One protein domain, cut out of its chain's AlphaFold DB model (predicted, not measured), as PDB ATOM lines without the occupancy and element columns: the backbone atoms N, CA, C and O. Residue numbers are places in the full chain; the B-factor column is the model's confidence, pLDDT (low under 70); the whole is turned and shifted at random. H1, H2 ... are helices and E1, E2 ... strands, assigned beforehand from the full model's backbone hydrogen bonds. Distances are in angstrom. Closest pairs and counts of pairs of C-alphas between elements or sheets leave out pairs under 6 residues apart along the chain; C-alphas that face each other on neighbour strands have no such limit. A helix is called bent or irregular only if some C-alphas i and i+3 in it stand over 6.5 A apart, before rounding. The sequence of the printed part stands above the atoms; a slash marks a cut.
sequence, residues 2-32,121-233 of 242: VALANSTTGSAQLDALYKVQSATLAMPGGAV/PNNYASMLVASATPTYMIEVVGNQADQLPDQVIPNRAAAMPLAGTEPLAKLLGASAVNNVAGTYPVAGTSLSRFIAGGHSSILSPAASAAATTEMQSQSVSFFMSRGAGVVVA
ATOM      1  N   VAL A   2     237.159 -35.212  11.874       90.62
ATOM      2  CA  VAL A   2     235.927 -36.015  11.656       90.62
ATOM      3  C   VAL A   2     234.752 -35.175  11.151       90.62
ATOM      4  O   VAL A   2     234.143 -35.525  10.149       90.62
ATOM      5  N   ALA A   3     234.500 -34.032  11.798       91.88
ATOM      6  CA  ALA A   3     233.442 -33.115  11.387       91.88
ATOM      7  C   ALA A   3     233.562 -32.721   9.908       91.88
ATOM      8  O   ALA A   3     232.577 -32.748   9.189       91.88
ATOM      9  N   LEU A   4     234.775 -32.374   9.457       90.81
ATOM     10  CA  LEU A   4     235.015 -31.896   8.095       90.81
ATOM     11  C   LEU A   4     234.926 -33.030   7.073       90.81
ATOM     12  O   LEU A   4     234.404 -32.817   5.987       90.81
ATOM     13  N   ALA A   5     235.403 -34.224   7.434       91.19
ATOM     14  CA  ALA A   5     235.314 -35.402   6.578       91.19
ATOM     15  C   ALA A   5     233.859 -35.757   6.245       91.19
ATOM     16  O   ALA A   5     233.581 -36.134   5.117       91.19
ATOM     17  N   ASN A   6     232.940 -35.587   7.200       91.44
ATOM     18  CA  ASN A   6     231.523 -35.902   7.017       91.44
ATOM     19  C   ASN A   6     230.670 -34.699   6.562       91.44
ATOM     20  O   ASN A   6     229.445 -34.811   6.494       91.44
ATOM     21  N   SER A   7     231.290 -33.560   6.244       89.25
ATOM     22  CA  SER A   7     230.602 -32.427   5.621       89.25
ATOM     23  C   SER A   7     230.459 -32.657   4.120       89.25
ATOM     24  O   SER A   7     231.406 -33.080   3.462       89.25
ATOM     25  N   THR A   8     229.289 -32.338   3.559       87.75
ATOM     26  CA  THR A   8     229.089 -32.473   2.111       87.75
ATOM     27  C   THR A   8     230.003 -31.527   1.338       87.75
ATOM     28  O   THR A   8     230.098 -30.333   1.625       87.75
ATOM     29  N   THR A   9     230.656 -32.072   0.320       89.69
ATOM     30  CA  THR A   9     231.443 -31.332  -0.670       89.69
ATOM     31  C   THR A   9     230.581 -30.835  -1.835       89.69
ATOM     32  O   THR A   9     231.076 -30.130  -2.712       89.69
ATOM     33  N   GLY A  10     229.301 -31.233  -1.886       90.31
ATOM     34  CA  GLY A  10     228.416 -31.039  -3.038       90.31
ATOM     35  C   GLY A  10     228.622 -32.063  -4.164       90.31
ATOM     36  O   GLY A  10     227.890 -32.033  -5.152       90.31
ATOM     37  N   SER A  11     229.577 -32.990  -4.021       92.75
ATOM     38  CA  SER A  11     229.805 -34.100  -4.949       92.75
ATOM     39  C   SER A  11     229.566 -35.435  -4.255       92.75
ATOM     40  O   SER A  11     230.357 -35.863  -3.417       92.75
ATOM     41  N   ALA A  12     228.520 -36.154  -4.668       91.19
ATOM     42  CA  ALA A  12     228.181 -37.461  -4.100       91.19
ATOM     43  C   ALA A  12     229.329 -38.483  -4.204       91.19
ATOM     44  O   ALA A  12     229.465 -39.361  -3.355       91.19
ATOM     45  N   GLN A  13     230.165 -38.367  -5.239       90.81
ATOM     46  CA  GLN A  13     231.317 -39.244  -5.443       90.81
ATOM     47  C   GLN A  13     232.420 -38.976  -4.417       90.81
ATOM     48  O   GLN A  13     233.016 -39.924  -3.922       90.81
ATOM     49  N   LEU A  14     232.676 -37.707  -4.079       88.44
ATOM     50  CA  LEU A  14     233.671 -37.339  -3.069       88.44
ATOM     51  C   LEU A  14     233.146 -37.598  -1.655       88.44
ATOM     52  O   LEU A  14     233.867 -38.162  -0.839       88.44
ATOM     53  N   ASP A  15     231.876 -37.287  -1.393       90.44
ATOM     54  CA  ASP A  15     231.233 -37.540  -0.098       90.44
ATOM     55  C   ASP A  15     231.232 -39.042   0.243       90.44
ATOM     56  O   ASP A  15     231.406 -39.434   1.394       90.44
ATOM     57  N   ALA A  16     231.107 -39.914  -0.764       88.50
ATOM     58  CA  ALA A  16     231.189 -41.360  -0.573       88.50
ATOM     59  C   ALA A  16     232.589 -41.854  -0.160       88.50
ATOM     60  O   ALA A  16     232.693 -42.920   0.452       88.50
ATOM     61  N   LEU A  17     233.654 -41.107  -0.474       89.44
ATOM     62  CA  LEU A  17     235.031 -41.453  -0.093       89.44
ATOM     63  C   LEU A  17     235.351 -41.062   1.354       89.44
ATOM     64  O   LEU A  17     236.214 -41.680   1.979       89.44
ATOM     65  N   TYR A  18     234.645 -40.071   1.899       84.12
ATOM     66  CA  TYR A  18     234.870 -39.533   3.235       84.12
ATOM     67  C   TYR A  18     233.619 -39.743   4.092       84.12
ATOM     68  O   TYR A  18     232.812 -38.848   4.300       84.12
ATOM     69  N   LYS A  19     233.447 -40.977   4.584       86.62
ATOM     70  CA  LYS A  19     232.346 -41.336   5.489       86.62
ATOM     71  C   LYS A  19     232.865 -42.015   6.749       86.62
ATOM     72  O   LYS A  19     232.892 -43.243   6.859       86.62
ATOM     73  N   VAL A  20     233.267 -41.199   7.717       92.69
ATOM     74  CA  VAL A  20     233.635 -41.670   9.053       92.69
ATOM     75  C   VAL A  20     232.369 -42.162   9.755       92.69
ATOM     76  O   VAL A  20     231.418 -41.408   9.927       92.69
ATOM     77  N   GLN A  21     232.333 -43.438  10.139       92.81
ATOM     78  CA  GLN A  21     231.138 -44.038  10.751       92.81
ATOM     79  C   GLN A  21     231.007 -43.726  12.237       92.81
ATOM     80  O   GLN A  21     229.898 -43.631  12.743       92.81
ATOM     81  N   SER A  22     232.130 -43.616  12.939       95.00
ATOM     82  CA  SER A  22     232.187 -43.297  14.360       95.00
ATOM     83  C   SER A  22     233.595 -42.819  14.719       95.00
ATOM     84  O   SER A  22     234.544 -43.080  13.972       95.00
ATOM     85  N   ALA A  23     233.739 -42.113  15.838       96.12
ATOM     86  CA  ALA A  23     235.030 -41.626  16.315       96.12
ATOM     87  C   ALA A  23     235.205 -41.864  17.816       96.12
ATOM     88  O   ALA A  23     234.306 -41.581  18.600       96.12
ATOM     89  N   THR A  24     236.377 -42.348  18.226       97.44
ATOM     90  CA  THR A  24     236.798 -42.329  19.633       97.44
ATOM     91  C   THR A  24     237.825 -41.226  19.835       97.44
ATOM     92  O   THR A  24     238.795 -41.140  19.082       97.44
ATOM     93  N   LEU A  25     237.615 -40.394  20.849       97.69
ATOM     94  CA  LEU A  25     238.496 -39.304  21.238       97.69
ATOM     95  C   LEU A  25     239.032 -39.584  22.644       97.69
ATOM     96  O   LEU A  25     238.279 -39.580  23.618       97.69
ATOM     97  N   ALA A  26     240.334 -39.831  22.746       97.50
ATOM     98  CA  ALA A  26     240.996 -40.059  24.021       97.50
ATOM     99  C   ALA A  26     241.445 -38.724  24.622       97.50
ATOM    100  O   ALA A  26     242.329 -38.074  24.064       97.50
ATOM    101  N   MET A  27     240.804 -38.322  25.723       97.75
ATOM    102  CA  MET A  27     241.105 -37.117  26.498       97.75
ATOM    103  C   MET A  27     241.229 -35.859  25.621       97.75
ATOM    104  O   MET A  27     242.237 -35.163  25.707       97.75
ATOM    105  N   PRO A  28     240.270 -35.585  24.710       97.81
ATOM    106  CA  PRO A  28     240.366 -34.458  23.784       97.81
ATOM    107  C   PRO A  28     240.138 -33.128  24.507       97.81
ATOM    108  O   PRO A  28     239.455 -33.098  25.516       97.81
ATOM    109  N   GLY A  29     240.580 -32.005  23.941       96.94
ATOM    110  CA  GLY A  29     240.246 -30.674  24.458       96.94
ATOM    111  C   GLY A  29     240.175 -29.621  23.358       96.94
ATOM    112  O   GLY A  29     240.736 -29.815  22.280       96.94
ATOM    113  N   GLY A  30     239.475 -28.516  23.618       96.31
ATOM    114  CA  GLY A  30     239.426 -27.331  22.747       96.31
ATOM    115  C   GLY A  30     239.998 -26.084  23.425       96.31
ATOM    116  O   GLY A  30     240.305 -26.133  24.612       96.31
ATOM    117  N   ALA A  31     240.156 -24.982  22.687       95.75
ATOM    118  CA  ALA A  31     240.938 -23.798  23.076       95.75
ATOM    119  C   ALA A  31     242.390 -24.164  23.446       95.75
ATOM    120  O   ALA A  31     242.855 -23.963  24.574       95.75
ATOM    121  N   VAL A  32     243.091 -24.737  22.461       94.56
ATOM    122  CA  VAL A  32     244.371 -25.451  22.609       94.56
ATOM    123  C   VAL A  32     245.454 -24.634  23.294       94.56
ATOM    124  O   VAL A  32     246.076 -25.111  24.244       94.56
ATOM    125  N   PRO A 121     239.435 -27.523  18.028       96.62
ATOM    126  CA  PRO A 121     238.272 -28.405  18.084       96.62
ATOM    127  C   PRO A 121     236.946 -27.704  18.399       96.62
ATOM    128  O   PRO A 121     235.909 -28.130  17.884       96.62
ATOM    129  N   ASN A 122     236.962 -26.613  19.173       96.38
ATOM    130  CA  ASN A 122     235.747 -25.868  19.503       96.38
ATOM    131  C   ASN A 122     235.059 -25.302  18.250       96.38
ATOM    132  O   ASN A 122     233.830 -25.325  18.169       96.38
ATOM    133  N   ASN A 123     235.832 -24.893  17.237       95.62
ATOM    134  CA  ASN A 123     235.309 -24.342  15.981       95.62
ATOM    135  C   ASN A 123     234.578 -25.384  15.116       95.62
ATOM    136  O   ASN A 123     233.824 -25.030  14.212       95.62
ATOM    137  N   TYR A 124     234.755 -26.674  15.412       96.31
ATOM    138  CA  TYR A 124     234.162 -27.776  14.657       96.31
ATOM    139  C   TYR A 124     233.091 -28.550  15.429       96.31
ATOM    140  O   TYR A 124     232.486 -29.466  14.866       96.31
ATOM    141  N   ALA A 125     232.838 -28.203  16.692       96.94
ATOM    142  CA  ALA A 125     231.927 -28.950  17.551       96.94
ATOM    143  C   ALA A 125     230.488 -28.965  17.009       96.94
ATOM    144  O   ALA A 125     229.893 -30.033  16.869       96.94
ATOM    145  N   SER A 126     229.954 -27.804  16.610       95.81
ATOM    146  CA  SER A 126     228.602 -27.700  16.036       95.81
ATOM    147  C   SER A 126     228.454 -28.504  14.742       95.81
ATOM    148  O   SER A 126     227.432 -29.150  14.520       95.81
ATOM    149  N   MET A 127     229.497 -28.515  13.909       95.38
ATOM    150  CA  MET A 127     229.531 -29.278  12.665       95.38
ATOM    151  C   MET A 127     229.587 -30.787  12.930       95.38
ATOM    152  O   MET A 127     228.894 -31.549  12.258       95.38
ATOM    153  N   LEU A 128     230.342 -31.230  13.945       95.50
ATOM    154  CA  LEU A 128     230.347 -32.634  14.357       95.50
ATOM    155  C   LEU A 128     228.962 -33.070  14.847       95.50
ATOM    156  O   LEU A 128     228.459 -34.098  14.396       95.50
ATOM    157  N   VAL A 129     228.317 -32.262  15.692       95.75
ATOM    158  CA  VAL A 129     226.950 -32.518  16.172       95.75
ATOM    159  C   VAL A 129     225.965 -32.600  15.000       95.75
ATOM    160  O   VAL A 129     225.201 -33.560  14.910       95.75
ATOM    161  N   ALA A 130     226.022 -31.652  14.060       93.94
ATOM    162  CA  ALA A 130     225.144 -31.626  12.888       93.94
ATOM    163  C   ALA A 130     225.346 -32.828  11.950       93.94
ATOM    164  O   ALA A 130     224.387 -33.299  11.342       93.94
ATOM    165  N   SER A 131     226.571 -33.358  11.858       92.31
ATOM    166  CA  SER A 131     226.860 -34.559  11.061       92.31
ATOM    167  C   SER A 131     226.235 -35.840  11.631       92.31
ATOM    168  O   SER A 131     226.229 -36.864  10.951       92.31
ATOM    169  N   ALA A 132     225.754 -35.803  12.881       92.81
ATOM    170  CA  ALA A 132     225.253 -36.955  13.626       92.81
ATOM    171  C   ALA A 132     226.245 -38.134  13.689       92.81
ATOM    172  O   ALA A 132     225.836 -39.283  13.847       92.81
ATOM    173  N   THR A 133     227.550 -37.859  13.573       94.56
ATOM    174  CA  THR A 133     228.594 -38.885  13.665       94.56
ATOM    175  C   THR A 133     228.726 -39.343  15.117       94.56
ATOM    176  O   THR A 133     229.131 -38.533  15.960       94.56
ATOM    177  N   PRO A 134     228.436 -40.619  15.439       97.00
ATOM    178  CA  PRO A 134     228.599 -41.133  16.788       97.00
ATOM    179  C   PRO A 134     230.024 -40.918  17.288       97.00
ATOM    180  O   PRO A 134     230.994 -41.301  16.625       97.00
ATOM    181  N   THR A 135     230.149 -40.328  18.471       97.88
ATOM    182  CA  THR A 135     231.443 -40.015  19.077       97.88
ATOM    183  C   THR A 135     231.504 -40.565  20.497       97.88
ATOM    184  O   THR A 135     230.576 -40.399  21.284       97.88
ATOM    185  N   TYR A 136     232.602 -41.229  20.835       98.50
ATOM    186  CA  TYR A 136     232.902 -41.701  22.180       98.50
ATOM    187  C   TYR A 136     234.116 -40.944  22.716       98.50
ATOM    188  O   TYR A 136     235.158 -40.893  22.067       98.50
ATOM    189  N   MET A 137     233.974 -40.320  23.877       98.50
ATOM    190  CA  MET A 137     235.015 -39.549  24.540       98.50
ATOM    191  C   MET A 137     235.464 -40.259  25.812       98.50
ATOM    192  O   MET A 137     234.654 -40.816  26.555       98.50
ATOM    193  N   ILE A 138     236.760 -40.178  26.080       98.75
ATOM    194  CA  ILE A 138     237.384 -40.642  27.318       98.75
ATOM    195  C   ILE A 138     237.923 -39.419  28.047       98.75
ATOM    196  O   ILE A 138     238.554 -38.570  27.428       98.75
ATOM    197  N   GLU A 139     237.728 -39.353  29.354       98.62
ATOM    198  CA  GLU A 139     238.312 -38.336  30.224       98.62
ATOM    199  C   GLU A 139     238.868 -38.990  31.490       98.62
ATOM    200  O   GLU A 139     238.252 -39.907  32.031       98.62
ATOM    201  N   VAL A 140     240.011 -38.516  31.991       98.62
ATOM    202  CA  VAL A 140     240.546 -38.928  33.297       98.62
ATOM    203  C   VAL A 140     240.312 -37.801  34.294       98.62
ATOM    204  O   VAL A 140     240.959 -36.756  34.241       98.62
ATOM    205  N   VAL A 141     239.381 -38.014  35.218       98.12
ATOM    206  CA  VAL A 141     239.032 -37.057  36.279       98.12
ATOM    207  C   VAL A 141     239.826 -37.268  37.564       98.12
ATOM    208  O   VAL A 141     239.851 -36.379  38.414       98.12
ATOM    209  N   GLY A 142     240.505 -38.411  37.686       97.44
ATOM    210  CA  GLY A 142     241.178 -38.797  38.921       97.44
ATOM    211  C   GLY A 142     240.182 -39.066  40.052       97.44
ATOM    212  O   GLY A 142     238.967 -39.087  39.846       97.44
ATOM    213  N   ASN A 143     240.685 -39.279  41.262       94.81
ATOM    214  CA  ASN A 143     239.855 -39.631  42.421       94.81
ATOM    215  C   ASN A 143     239.902 -38.594  43.554       94.81
ATOM    216  O   ASN A 143     239.411 -38.868  44.645       94.81
ATOM    217  N   GLN A 144     240.491 -37.419  43.302       89.44
ATOM    218  CA  GLN A 144     240.705 -36.352  44.296       89.44
ATOM    219  C   GLN A 144     241.539 -36.777  45.522       89.44
ATOM    220  O   GLN A 144     241.573 -36.062  46.521       89.44
ATOM    221  N   ALA A 145     242.220 -37.920  45.446       91.94
ATOM    222  CA  ALA A 145     243.110 -38.432  46.472       91.94
ATOM    223  C   ALA A 145     244.497 -38.681  45.864       91.94
ATOM    224  O   ALA A 145     245.285 -37.752  45.711       91.94
ATOM    225  N   ASP A 146     244.794 -39.921  45.498       91.56
ATOM    226  CA  ASP A 146     246.094 -40.376  45.006       91.56
ATOM    227  C   ASP A 146     246.154 -40.550  43.478       91.56
ATOM    228  O   ASP A 146     247.237 -40.721  42.920       91.56
ATOM    229  N   GLN A 147     245.016 -40.476  42.784       95.00
ATOM    230  CA  GLN A 147     244.941 -40.461  41.325       95.00
ATOM    231  C   GLN A 147     244.644 -39.045  40.845       95.00
ATOM    232  O   GLN A 147     243.555 -38.502  41.064       95.00
ATOM    233  N   LEU A 148     245.626 -38.457  40.168       96.56
ATOM    234  CA  LEU A 148     245.494 -37.141  39.561       96.56
ATOM    235  C   LEU A 148     244.561 -37.193  38.335       96.56
ATOM    236  O   LEU A 148     244.478 -38.228  37.668       96.56
ATOM    237  N   PRO A 149     243.874 -36.084  38.001       97.56
ATOM    238  CA  PRO A 149     243.217 -35.942  36.704       97.56
ATOM    239  C   PRO A 149     244.249 -35.953  35.567       97.56
ATOM    240  O   PRO A 149     245.459 -35.966  35.805       97.56
ATOM    241  N   ASP A 150     243.788 -35.895  34.321       97.88
ATOM    242  CA  ASP A 150     244.669 -35.728  33.167       97.88
ATOM    243  C   ASP A 150     245.654 -34.551  33.361       97.88
ATOM    244  O   ASP A 150     245.267 -33.413  33.626       97.88
ATOM    245  N   GLN A 151     246.953 -34.854  33.272       97.00
ATOM    246  CA  GLN A 151     248.046 -33.904  33.501       97.00
ATOM    247  C   GLN A 151     248.540 -33.231  32.212       97.00
ATOM    248  O   GLN A 151     249.436 -32.384  32.255       97.00
ATOM    249  N   VAL A 152     247.999 -33.614  31.056       97.25
ATOM    250  CA  VAL A 152     248.356 -33.081  29.741       97.25
ATOM    251  C   VAL A 152     247.270 -32.140  29.240       97.25
ATOM    252  O   VAL A 152     247.585 -30.990  28.932       97.25
ATOM    253  N   ILE A 153     246.018 -32.601  29.196       97.88
ATOM    254  CA  ILE A 153     244.860 -31.781  28.828       97.88
ATOM    255  C   ILE A 153     243.991 -31.615  30.073       97.88
ATOM    256  O   ILE A 153     243.289 -32.551  30.449       97.88
ATOM    257  N   PRO A 154     244.022 -30.441  30.727       96.88
ATOM    258  CA  PRO A 154     243.142 -30.158  31.850       96.88
ATOM    259  C   PRO A 154     241.676 -30.401  31.486       96.88
ATOM    260  O   PRO A 154     241.201 -29.945  30.444       96.88
ATOM    261  N   ASN A 155     240.928 -31.041  32.383       97.06
ATOM    262  CA  ASN A 155     239.492 -31.250  32.177       97.06
ATOM    263  C   ASN A 155     238.741 -29.913  32.075       97.06
ATOM    264  O   ASN A 155     237.796 -29.785  31.300       97.06
ATOM    265  N   ARG A 156     239.199 -28.887  32.807       96.56
ATOM    266  CA  ARG A 156     238.774 -27.484  32.685       96.56
ATOM    267  C   ARG A 156     239.958 -26.567  32.975       96.56
ATOM    268  O   ARG A 156     240.616 -26.750  33.996       96.56
ATOM    269  N   ALA A 157     240.195 -25.577  32.122       93.50
ATOM    270  CA  ALA A 157     241.132 -24.495  32.408       93.50
ATOM    271  C   ALA A 157     240.432 -23.391  33.226       93.50
ATOM    272  O   ALA A 157     239.268 -23.066  32.975       93.50
ATOM    273  N   ALA A 158     241.121 -22.809  34.203       88.06
ATOM    274  CA  ALA A 158     240.571 -21.787  35.086       88.06
ATOM    275  C   ALA A 158     240.463 -20.415  34.404       88.06
ATOM    276  O   ALA A 158     239.497 -19.687  34.632       88.06
ATOM    277  N   ALA A 159     241.437 -20.055  33.564       83.06
ATOM    278  CA  ALA A 159     241.498 -18.739  32.934       83.06
ATOM    279  C   ALA A 159     240.602 -18.622  31.692       83.06
ATOM    280  O   ALA A 159     240.272 -17.511  31.280       83.06
ATOM    281  N   MET A 160     240.200 -19.750  31.092       88.19
ATOM    282  CA  MET A 160     239.430 -19.783  29.846       88.19
ATOM    283  C   MET A 160     238.296 -20.812  29.905       88.19
ATOM    284  O   MET A 160     238.542 -22.005  29.735       88.19
ATOM    285  N   PRO A 161     237.032 -20.371  30.053       91.31
ATOM    286  CA  PRO A 161     235.886 -21.269  30.245       91.31
ATOM    287  C   PRO A 161     235.630 -22.283  29.122       91.31
ATOM    288  O   PRO A 161     234.931 -23.270  29.343       91.31
ATOM    289  N   LEU A 162     236.152 -22.031  27.917       93.62
ATOM    290  CA  LEU A 162     236.028 -22.923  26.758       93.62
ATOM    291  C   LEU A 162     237.208 -23.895  26.606       93.62
ATOM    292  O   LEU A 162     237.228 -24.664  25.646       93.62
ATOM    293  N   ALA A 163     238.186 -23.857  27.514       96.62
ATOM    294  CA  ALA A 163     239.406 -24.638  27.405       96.62
ATOM    295  C   ALA A 163     239.376 -25.928  28.231       96.62
ATOM    296  O   ALA A 163     239.041 -25.920  29.419       96.62
ATOM    297  N   GLY A 164     239.768 -27.027  27.585       97.81
ATOM    298  CA  GLY A 164     239.861 -28.359  28.187       97.81
ATOM    299  C   GLY A 164     238.852 -29.372  27.646       97.81
ATOM    300  O   GLY A 164     238.135 -29.108  26.673       97.81
ATOM    301  N   THR A 165     238.814 -30.538  28.289       98.31
ATOM    302  CA  THR A 165     237.982 -31.687  27.894       98.31
ATOM    303  C   THR A 165     236.494 -31.447  28.108       98.31
ATOM    304  O   THR A 165     235.691 -31.624  27.191       98.31
ATOM    305  N   GLU A 166     236.107 -30.972  29.290       97.88
ATOM    306  CA  GLU A 166     234.705 -30.782  29.646       97.88
ATOM    307  C   GLU A 166     234.003 -29.670  28.847       97.88
ATOM    308  O   GLU A 166     232.841 -29.853  28.469       97.88
ATOM    309  N   PRO A 167     234.619 -28.496  28.577       97.88
ATOM    310  CA  PRO A 167     233.971 -27.502  27.729       97.88
ATOM    311  C   PRO A 167     233.739 -28.014  26.307       97.88
ATOM    312  O   PRO A 167     232.657 -27.793  25.760       97.88
ATOM    313  N   LEU A 168     234.695 -28.761  25.741       98.31
ATOM    314  CA  LEU A 168     234.515 -29.405  24.442       98.31
ATOM    315  C   LEU A 168     233.397 -30.457  24.496       98.31
ATOM    316  O   LEU A 168     232.518 -30.451  23.637       98.31
ATOM    317  N   ALA A 169     233.369 -31.311  25.525       98.31
ATOM    318  CA  ALA A 169     232.299 -32.291  25.725       98.31
ATOM    319  C   ALA A 169     230.915 -31.623  25.781       98.31
ATOM    320  O   ALA A 169     229.960 -32.100  25.163       98.31
ATOM    321  N   LYS A 170     230.815 -30.466  26.450       97.69
ATOM    322  CA  LYS A 170     229.587 -29.666  26.504       97.69
ATOM    323  C   LYS A 170     229.185 -29.122  25.131       97.69
ATOM    324  O   LYS A 170     228.010 -29.202  24.783       97.69
ATOM    325  N   LEU A 171     230.128 -28.597  24.344       97.88
ATOM    326  CA  LEU A 171     229.862 -28.138  22.972       97.88
ATOM    327  C   LEU A 171     229.405 -29.284  22.057       97.88
ATOM    328  O   LEU A 171     228.604 -29.066  21.150       97.88
ATOM    329  N   LEU A 172     229.886 -30.500  22.314       97.81
ATOM    330  CA  LEU A 172     229.514 -31.717  21.591       97.81
ATOM    331  C   LEU A 172     228.208 -32.361  22.078       97.81
ATOM    332  O   LEU A 172     227.806 -33.389  21.527       97.81
ATOM    333  N   GLY A 173     227.559 -31.795  23.102       97.31
ATOM    334  CA  GLY A 173     226.346 -32.360  23.697       97.31
ATOM    335  C   GLY A 173     226.563 -33.754  24.291       97.31
ATOM    336  O   GLY A 173     225.679 -34.602  24.189       97.31
ATOM    337  N   ALA A 174     227.748 -34.017  24.849       97.88
ATOM    338  CA  ALA A 174     228.114 -35.338  25.338       97.88
ATOM    339  C   ALA A 174     227.207 -35.806  26.486       97.88
ATOM    340  O   ALA A 174     226.992 -35.087  27.462       97.88
ATOM    341  N   SER A 175     226.721 -37.041  26.380       97.38
ATOM    342  CA  SER A 175     226.006 -37.732  27.455       97.38
ATOM    343  C   SER A 175     226.967 -38.600  28.266       97.38
ATOM    344  O   SER A 175     227.748 -39.364  27.696       97.38
ATOM    345  N   ALA A 176     226.912 -38.501  29.593       97.69
ATOM    346  CA  ALA A 176     227.770 -39.285  30.471       97.69
ATOM    347  C   ALA A 176     227.377 -40.774  30.479       97.69
ATOM    348  O   ALA A 176     226.203 -41.128  30.595       97.69
ATOM    349  N   VAL A 177     228.378 -41.648  30.387       98.12
ATOM    350  CA  VAL A 177     228.246 -43.097  30.580       98.12
ATOM    351  C   VAL A 177     228.391 -43.397  32.069       98.12
ATOM    352  O   VAL A 177     229.295 -42.878  32.723       98.12
ATOM    353  N   ASN A 178     227.498 -44.220  32.615       96.69
ATOM    354  CA  ASN A 178     227.500 -44.523  34.045       96.69
ATOM    355  C   ASN A 178     228.548 -45.591  34.405       96.69
ATOM    356  O   ASN A 178     228.918 -46.420  33.578       96.69
ATOM    357  N   ASN A 179     228.989 -45.617  35.661       97.50
ATOM    358  CA  ASN A 179     230.028 -46.524  36.159       97.50
ATOM    359  C   ASN A 179     229.496 -47.896  36.601       97.50
ATOM    360  O   ASN A 179     230.049 -48.535  37.495       97.50
ATOM    361  N   VAL A 180     228.401 -48.355  36.002       97.69
ATOM    362  CA  VAL A 180     227.809 -49.663  36.296       97.69
ATOM    363  C   VAL A 180     228.038 -50.572  35.101       97.69
ATOM    364  O   VAL A 180     227.838 -50.150  33.962       97.69
ATOM    365  N   ALA A 181     228.454 -51.814  35.345       97.94
ATOM    366  CA  ALA A 181     228.672 -52.779  34.273       97.94
ATOM    367  C   ALA A 181     227.390 -52.983  33.447       97.94
ATOM    368  O   ALA A 181     226.304 -53.163  34.002       97.94
ATOM    369  N   GLY A 182     227.518 -52.953  32.122       97.62
ATOM    370  CA  GLY A 182     226.378 -53.049  31.216       97.62
ATOM    371  C   GLY A 182     226.619 -52.394  29.860       97.62
ATOM    372  O   GLY A 182     227.687 -51.850  29.584       97.62
ATOM    373  N   THR A 183     225.599 -52.455  29.009       97.75
ATOM    374  CA  THR A 183     225.616 -51.852  27.672       97.75
ATOM    375  C   THR A 183     224.874 -50.524  27.690       97.75
ATOM    376  O   THR A 183     223.722 -50.462  28.115       97.75
ATOM    377  N   TYR A 184     225.513 -49.485  27.162       97.56
ATOM    378  CA  TYR A 184     224.964 -48.138  27.069       97.56
ATOM    379  C   TYR A 184     224.816 -47.748  25.597       97.56
ATOM    380  O   TYR A 184     225.812 -47.766  24.867       97.56
ATOM    381  N   PRO A 185     223.604 -47.405  25.126       95.81
ATOM    382  CA  PRO A 185     223.421 -46.907  23.771       95.81
ATOM    383  C   PRO A 185     224.071 -45.528  23.619       95.81
ATOM    384  O   PRO A 185     224.031 -44.709  24.538       95.81
ATOM    385  N   VAL A 186     224.635 -45.257  22.444       93.38
ATOM    386  CA  VAL A 186     225.188 -43.942  22.105       93.38
ATOM    387  C   VAL A 186     224.278 -43.259  21.091       93.38
ATOM    388  O   VAL A 186     224.034 -43.775  20.003       93.38
ATOM    389  N   ALA A 187     223.791 -42.072  21.451       87.81
ATOM    390  CA  ALA A 187     223.078 -41.170  20.558       87.81
ATOM    391  C   ALA A 187     223.870 -39.857  20.463       87.81
ATOM    392  O   ALA A 187     223.861 -39.054  21.392       87.81
ATOM    393  N   GLY A 188     224.595 -39.660  19.359       94.31
ATOM    394  CA  GLY A 188     225.515 -38.529  19.207       94.31
ATOM    395  C   GLY A 188     226.830 -38.757  19.952       94.31
ATOM    396  O   GLY A 188     227.560 -39.696  19.634       94.31
ATOM    397  N   THR A 189     227.142 -37.900  20.925       97.56
ATOM    398  CA  THR A 189     228.395 -37.968  21.689       97.56
ATOM    399  C   THR A 189     228.163 -38.599  23.062       97.56
ATOM    400  O   THR A 189     227.241 -38.221  23.781       97.56
ATOM    401  N   SER A 190     229.028 -39.526  23.457       97.88
ATOM    402  CA  SER A 190     229.070 -40.123  24.796       97.88
ATOM    403  C   SER A 190     230.419 -39.857  25.457       97.88
ATOM    404  O   SER A 190     231.425 -39.737  24.764       97.88
ATOM    405  N   LEU A 191     230.445 -39.759  26.784       98.62
ATOM    406  CA  LEU A 191     231.650 -39.479  27.562       98.62
ATOM    407  C   LEU A 191     231.764 -40.443  28.740       98.62
ATOM    408  O   LEU A 191     230.856 -40.544  29.560       98.62
ATOM    409  N   SER A 192     232.901 -41.122  28.841       98.62
ATOM    410  CA  SER A 192     233.278 -41.901  30.018       98.62
ATOM    411  C   SER A 192     234.363 -41.199  30.809       98.62
ATOM    412  O   SER A 192     235.413 -40.850  30.267       98.62
ATOM    413  N   ARG A 193     234.105 -41.026  32.104       98.56
ATOM    414  CA  ARG A 193     235.021 -40.398  33.054       98.56
ATOM    415  C   ARG A 193     235.682 -41.465  33.911       98.56
ATOM    416  O   ARG A 193     235.001 -42.274  34.537       98.56
ATOM    417  N   PHE A 194     237.005 -41.455  33.957       98.69
ATOM    418  CA  PHE A 194     237.825 -42.427  34.669       98.69
ATOM    419  C   PHE A 194     238.444 -41.805  35.917       98.69
ATOM    420  O   PHE A 194     239.046 -40.732  35.852       98.69
ATOM    421  N   ILE A 195     238.330 -42.497  37.050       98.44
ATOM    422  CA  ILE A 195     238.918 -42.067  38.331       98.44
ATOM    423  C   ILE A 195     240.361 -42.553  38.524       98.44
ATOM    424  O   ILE A 195     240.982 -42.264  39.541       98.44
ATOM    425  N   ALA A 196     240.894 -43.300  37.555       97.88
ATOM    426  CA  ALA A 196     242.259 -43.808  37.539       97.88
ATOM    427  C   ALA A 196     242.855 -43.711  36.127       97.88
ATOM    428  O   ALA A 196     242.127 -43.657  35.134       97.88
ATOM    429  N   GLY A 197     244.185 -43.746  36.043       97.44
ATOM    430  CA  GLY A 197     244.920 -43.614  34.787       97.44
ATOM    431  C   GLY A 197     245.469 -42.200  34.572       97.44
ATOM    432  O   GLY A 197     245.799 -41.491  35.511       97.44
ATOM    433  N   GLY A 198     245.607 -41.809  33.312       97.19
ATOM    434  CA  GLY A 198     246.197 -40.548  32.854       97.19
ATOM    435  C   GLY A 198     246.171 -40.462  31.327       97.19
ATOM    436  O   GLY A 198     245.744 -41.418  30.679       97.19
ATOM    437  N   HIS A 199     246.659 -39.363  30.747       97.81
ATOM    438  CA  HIS A 199     246.485 -39.016  29.326       97.81
ATOM    439  C   HIS A 199     246.777 -40.152  28.324       97.81
ATOM    440  O   HIS A 199     246.034 -40.381  27.377       97.81
ATOM    441  N   SER A 200     247.841 -40.928  28.545       97.38
ATOM    442  CA  SER A 200     248.245 -42.013  27.638       97.38
ATOM    443  C   SER A 200     247.595 -43.369  27.941       97.38
ATOM    444  O   SER A 200     247.987 -44.369  27.342       97.38
ATOM    445  N   SER A 201     246.624 -43.440  28.858       98.06
ATOM    446  CA  SER A 201     246.109 -44.720  29.376       98.06
ATOM    447  C   SER A 201     245.364 -45.557  28.347       98.06
ATOM    448  O   SER A 201     245.285 -46.766  28.517       98.06
ATOM    449  N   ILE A 202     244.898 -44.976  27.240       97.38
ATOM    450  CA  ILE A 202     244.364 -45.768  26.122       97.38
ATOM    451  C   ILE A 202     245.457 -46.608  25.423       97.38
ATOM    452  O   ILE A 202     245.154 -47.648  24.842       97.38
ATOM    453  N   LEU A 203     246.730 -46.193  25.503       97.38
ATOM    454  CA  LEU A 203     247.878 -46.847  24.854       97.38
ATOM    455  C   LEU A 203     248.809 -47.574  25.836       97.38
ATOM    456  O   LEU A 203     249.479 -48.525  25.444       97.38
ATOM    457  N   SER A 204     248.889 -47.117  27.089       97.94
ATOM    458  CA  SER A 204     249.864 -47.596  28.075       97.94
ATOM    459  C   SER A 204     249.211 -47.926  29.422       97.94
ATOM    460  O   SER A 204     248.578 -47.046  30.002       97.94
ATOM    461  N   PRO A 205     249.428 -49.136  29.980       98.00
ATOM    462  CA  PRO A 205     248.882 -49.548  31.275       98.00
ATOM    463  C   PRO A 205     249.660 -49.013  32.485       98.00
ATOM    464  O   PRO A 205     249.323 -49.358  33.615       98.00
ATOM    465  N   ALA A 206     250.704 -48.204  32.273       97.50
ATOM    466  CA  ALA A 206     251.644 -47.810  33.323       97.50
ATOM    467  C   ALA A 206     250.987 -47.071  34.502       97.50
ATOM    468  O   ALA A 206     251.388 -47.279  35.641       97.50
ATOM    469  N   ALA A 207     249.982 -46.228  34.238       96.31
ATOM    470  CA  ALA A 207     249.267 -45.499  35.286       96.31
ATOM    471  C   ALA A 207     248.215 -46.374  35.990       96.31
ATOM    472  O   ALA A 207     248.078 -46.329  37.207       96.31
ATOM    473  N   SER A 208     247.469 -47.178  35.227       98.00
ATOM    474  CA  SER A 208     246.504 -48.142  35.760       98.00
ATOM    475  C   SER A 208     246.136 -49.165  34.692       98.00
ATOM    476  O   SER A 208     245.410 -48.856  33.747       98.00
ATOM    477  N   ALA A 209     246.584 -50.409  34.869       98.50
ATOM    478  CA  ALA A 209     246.254 -51.493  33.947       98.50
ATOM    479  C   ALA A 209     244.734 -51.708  33.832       98.50
ATOM    480  O   ALA A 209     244.222 -51.901  32.734       98.50
ATOM    481  N   ALA A 210     244.005 -51.601  34.948       98.56
ATOM    482  CA  ALA A 210     242.554 -51.755  34.970       98.56
ATOM    483  C   ALA A 210     241.833 -50.647  34.182       98.56
ATOM    484  O   ALA A 210     240.913 -50.948  33.422       98.56
ATOM    485  N   ALA A 211     242.265 -49.386  34.319       98.50
ATOM    486  CA  ALA A 211     241.701 -48.275  33.550       98.50
ATOM    487  C   ALA A 211     242.017 -48.412  32.056       98.50
ATOM    488  O   ALA A 211     241.127 -48.254  31.228       98.50
ATOM    489  N   THR A 212     243.250 -48.785  31.705       98.81
ATOM    490  CA  THR A 212     243.650 -49.043  30.315       98.81
ATOM    491  C   THR A 212     242.813 -50.135  29.665       98.81
ATOM    492  O   THR A 212     242.300 -49.936  28.564       98.81
ATOM    493  N   THR A 213     242.620 -51.268  30.346       98.81
ATOM    494  CA  THR A 213     241.774 -52.354  29.838       98.81
ATOM    495  C   THR A 213     240.334 -51.895  29.634       98.81
ATOM    496  O   THR A 213     239.738 -52.222  28.609       98.81
ATOM    497  N   GLU A 214     239.776 -51.113  30.557       98.81
ATOM    498  CA  GLU A 214     238.406 -50.610  30.432       98.81
ATOM    499  C   GLU A 214     238.260 -49.590  29.290       98.81
ATOM    500  O   GLU A 214     237.365 -49.731  28.457       98.81
ATOM    501  N   MET A 215     239.175 -48.620  29.171       98.81
ATOM    502  CA  MET A 215     239.200 -47.643  28.072       98.81
ATOM    503  C   MET A 215     239.262 -48.329  26.699       98.81
ATOM    504  O   MET A 215     238.534 -47.963  25.771       98.81
ATOM    505  N   GLN A 216     240.114 -49.350  26.568       98.69
ATOM    506  CA  GLN A 216     240.230 -50.144  25.345       98.69
ATOM    507  C   GLN A 216     238.974 -50.983  25.094       98.69
ATOM    508  O   GLN A 216     238.491 -51.015  23.964       98.69
ATOM    509  N   SER A 217     238.403 -51.608  26.126       98.56
ATOM    510  CA  SER A 217     237.179 -52.414  26.004       98.56
ATOM    511  C   SER A 217     235.995 -51.575  25.528       98.56
ATOM    512  O   SER A 217     235.302 -51.962  24.583       98.56
ATOM    513  N   GLN A 218     235.809 -50.382  26.099       98.69
ATOM    514  CA  GLN A 218     234.760 -49.460  25.670       98.69
ATOM    515  C   GLN A 218     234.982 -48.984  24.232       98.69
ATOM    516  O   GLN A 218     234.058 -49.058  23.423       98.69
ATOM    517  N   SER A 219     236.213 -48.619  23.868       98.38
ATOM    518  CA  SER A 219     236.567 -48.197  22.504       98.38
ATOM    519  C   SER A 219     236.340 -49.309  21.470       98.38
ATOM    520  O   SER A 219     235.785 -49.072  20.396       98.38
ATOM    521  N   VAL A 220     236.711 -50.549  21.802       98.19
ATOM    522  CA  VAL A 220     236.481 -51.724  20.952       98.19
ATOM    523  C   VAL A 220     234.988 -52.013  20.821       98.19
ATOM    524  O   VAL A 220     234.511 -52.212  19.707       98.19
ATOM    525  N   SER A 221     234.226 -51.999  21.918       98.38
ATOM    526  CA  SER A 221     232.775 -52.228  21.868       98.38
ATOM    527  C   SER A 221     232.043 -51.159  21.044       98.38
ATOM    528  O   SER A 221     231.162 -51.495  20.249       98.38
ATOM    529  N   PHE A 222     232.478 -49.899  21.143       98.44
ATOM    530  CA  PHE A 222     231.992 -48.790  20.330       98.44
ATOM    531  C   PHE A 222     232.259 -49.006  18.843       98.44
ATOM    532  O   PHE A 222     231.365 -48.867  18.010       98.44
ATOM    533  N   PHE A 223     233.485 -49.402  18.499       96.25
ATOM    534  CA  PHE A 223     233.862 -49.671  17.118       96.25
ATOM    535  C   PHE A 223     233.105 -50.875  16.540       96.25
ATOM    536  O   PHE A 223     232.542 -50.797  15.447       96.25
ATOM    537  N   MET A 224     233.028 -51.975  17.292       97.12
ATOM    538  CA  MET A 224     232.328 -53.198  16.883       97.12
ATOM    539  C   MET A 224     230.821 -52.982  16.709       97.12
ATOM    540  O   MET A 224     230.211 -53.601  15.837       97.12
ATOM    541  N   SER A 225     230.227 -52.075  17.488       96.75
ATOM    542  CA  SER A 225     228.824 -51.673  17.350       96.75
ATOM    543  C   SER A 225     228.592 -50.610  16.268       96.75
ATOM    544  O   SER A 225     227.462 -50.157  16.093       96.75
ATOM    545  N   ARG A 226     229.639 -50.203  15.531       95.31
ATOM    546  CA  ARG A 226     229.610 -49.098  14.555       95.31
ATOM    547  C   ARG A 226     229.071 -47.796  15.152       95.31
ATOM    548  O   ARG A 226     228.353 -47.049  14.493       95.31
ATOM    549  N   GLY A 227     229.415 -47.540  16.408       96.94
ATOM    550  CA  GLY A 227     229.010 -46.355  17.145       96.94
ATOM    551  C   GLY A 227     227.645 -46.445  17.828       96.94
ATOM    552  O   GLY A 227     227.192 -45.444  18.370       96.94
ATOM    553  N   ALA A 228     226.975 -47.603  17.819       97.19
ATOM    554  CA  ALA A 228     225.641 -47.744  18.407       97.19
ATOM    555  C   ALA A 228     225.644 -47.839  19.945       97.19
ATOM    556  O   ALA A 228     224.626 -47.559  20.580       97.19
ATOM    557  N   GLY A 229     226.758 -48.237  20.563       97.19
ATOM    558  CA  GLY A 229     226.836 -48.378  22.015       97.19
ATOM    559  C   GLY A 229     228.227 -48.697  22.548       97.19
ATOM    560  O   GLY A 229     229.078 -49.198  21.815       97.19
ATOM    561  N   VAL A 230     228.427 -48.438  23.839       98.25
ATOM    562  CA  VAL A 230     229.616 -48.825  24.611       98.25
ATOM    563  C   VAL A 230     229.249 -49.877  25.652       98.25
ATOM    564  O   VAL A 230     228.140 -49.876  26.187       98.25
ATOM    565  N   VAL A 231     230.174 -50.782  25.950       98.50
ATOM    566  CA  VAL A 231     230.028 -51.784  27.008       98.50
ATOM    567  C   VAL A 231     230.986 -51.444  28.135       98.50
ATOM    568  O   VAL A 231     232.198 -51.475  27.939       98.50
ATOM    569  N   VAL A 232     230.430 -51.157  29.310       98.75
ATOM    570  CA  VAL A 232     231.193 -50.992  30.546       98.75
ATOM    571  C   VAL A 232     231.412 -52.371  31.154       98.75
ATOM    572  O   VAL A 232     230.442 -53.047  31.513       98.75
ATOM    573  N   ALA A 233     232.670 -52.795  31.272       98.44
ATOM    574  CA  ALA A 233     233.025 -54.082  31.872       98.44
ATOM    575  C   ALA A 233     233.471 -53.912  33.331       98.44
ATOM    576  O   ALA A 233     233.045 -54.663  34.208       98.44
TER     577      ALA A 233
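What this domain is: This is residues 2 to 32 and 121 to 233 of the 242 residues of an uncharacterized protein of Chromatiales bacterium RIFOXYA1_FULL_46_5 (UniProt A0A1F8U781). Look for a small parallel sheet of three strands, E1, E2 and E4, with the long helix H5 along one face and the short helix H4 on the other. Beside H5 lies a two-stranded antiparallel sheet, E3 and E5; H3 packs between H4 and H1, and residues 6 to 18, with H2, reach to one end of the longest axis. The printed part has 144 residues, with five named helices and five named strands in the order H1 H2 E1 H3 E2 H4 E3 E4 H5 E5; the larger sheet runs E1 E2 E4. The class is mixed, helices and strands, with 65 residues in named elements, under half. The whole is compact, with a radius of gyration of the C-alphas of 15.5 A, and spans 53 by 37 by 23 A.

How they stand to each other: Start at inner strand E2, residues 135 to 140. Edge strand E1, residues 23 to 26, is its parallel neighbour, with N 25 and O 136 2.8 A apart. On its other side E4, residues 189 to 194, is parallel too, with N 137 and O 190 2.8 A apart. Residues 175 to 176 pair with residues 190 to 191 of E4, parallel. H5, residues 209 to 224, is on the sheet at a height of 10.0 A, over E2 and along the strands; the closest C-alphas of E2 and H5 are those of Ile 138 and Met 215, 7.3 A apart. On the opposite face H4, residues 165 to 171, is on the sheet at a height of 9.3 A. It is over E4, only just not over E2 as well, with 4 of its 7 C-alphas falling on E4 and 2 on E2. H3, residues 121 to 130, touches H4 at a steep tilt of 43 degrees, the same way, closest at the C-alphas of Ala 125 and Leu 171, 5.9 A. H1, residues 2 to 5, touches H3, closest at the C-alphas of Ala 3 and Leu 128, 4.3 A. H2, residues 12 to 15, touches no helix. E5, residues 229 to 232, comes closest to H5 at the C-alphas of Val 230 and Phe 222, 4.9 A. E3, residues 182 to 185, is its antiparallel neighbour, with N 184 and O 230 2.8 A apart. In H4 and H5 every O i to N i+4 pair is within hydrogen-bond range, in H3 4 of 6; H1 and H2 are too short for one.

Where its parts are: Find C-alpha 135 at (231.443, -40.015, 19.077); from there E2 runs 16.9 A, and E4 runs 16.7 A. H5 begins at C-alpha 209, (246.254, -51.493, 33.947), and runs 22.1 A. H3 is irregular: C-alphas 123 and 126 are 7.5 A apart. E5 ends at C-alpha 232, (231.193, -50.992, 30.546).

The domain as a whole: The C-alphas farthest apart are those of Ser 11 and Ala 145, 53.3 A. Residues 33 to 120 are not printed; C-alphas 32 and 121 are 8.1 A apart across the cut. Look for long links from E2 to H4 and from E4 to H5. The mean pLDDT of the printed part is 95.8, and no printed residue is under 70.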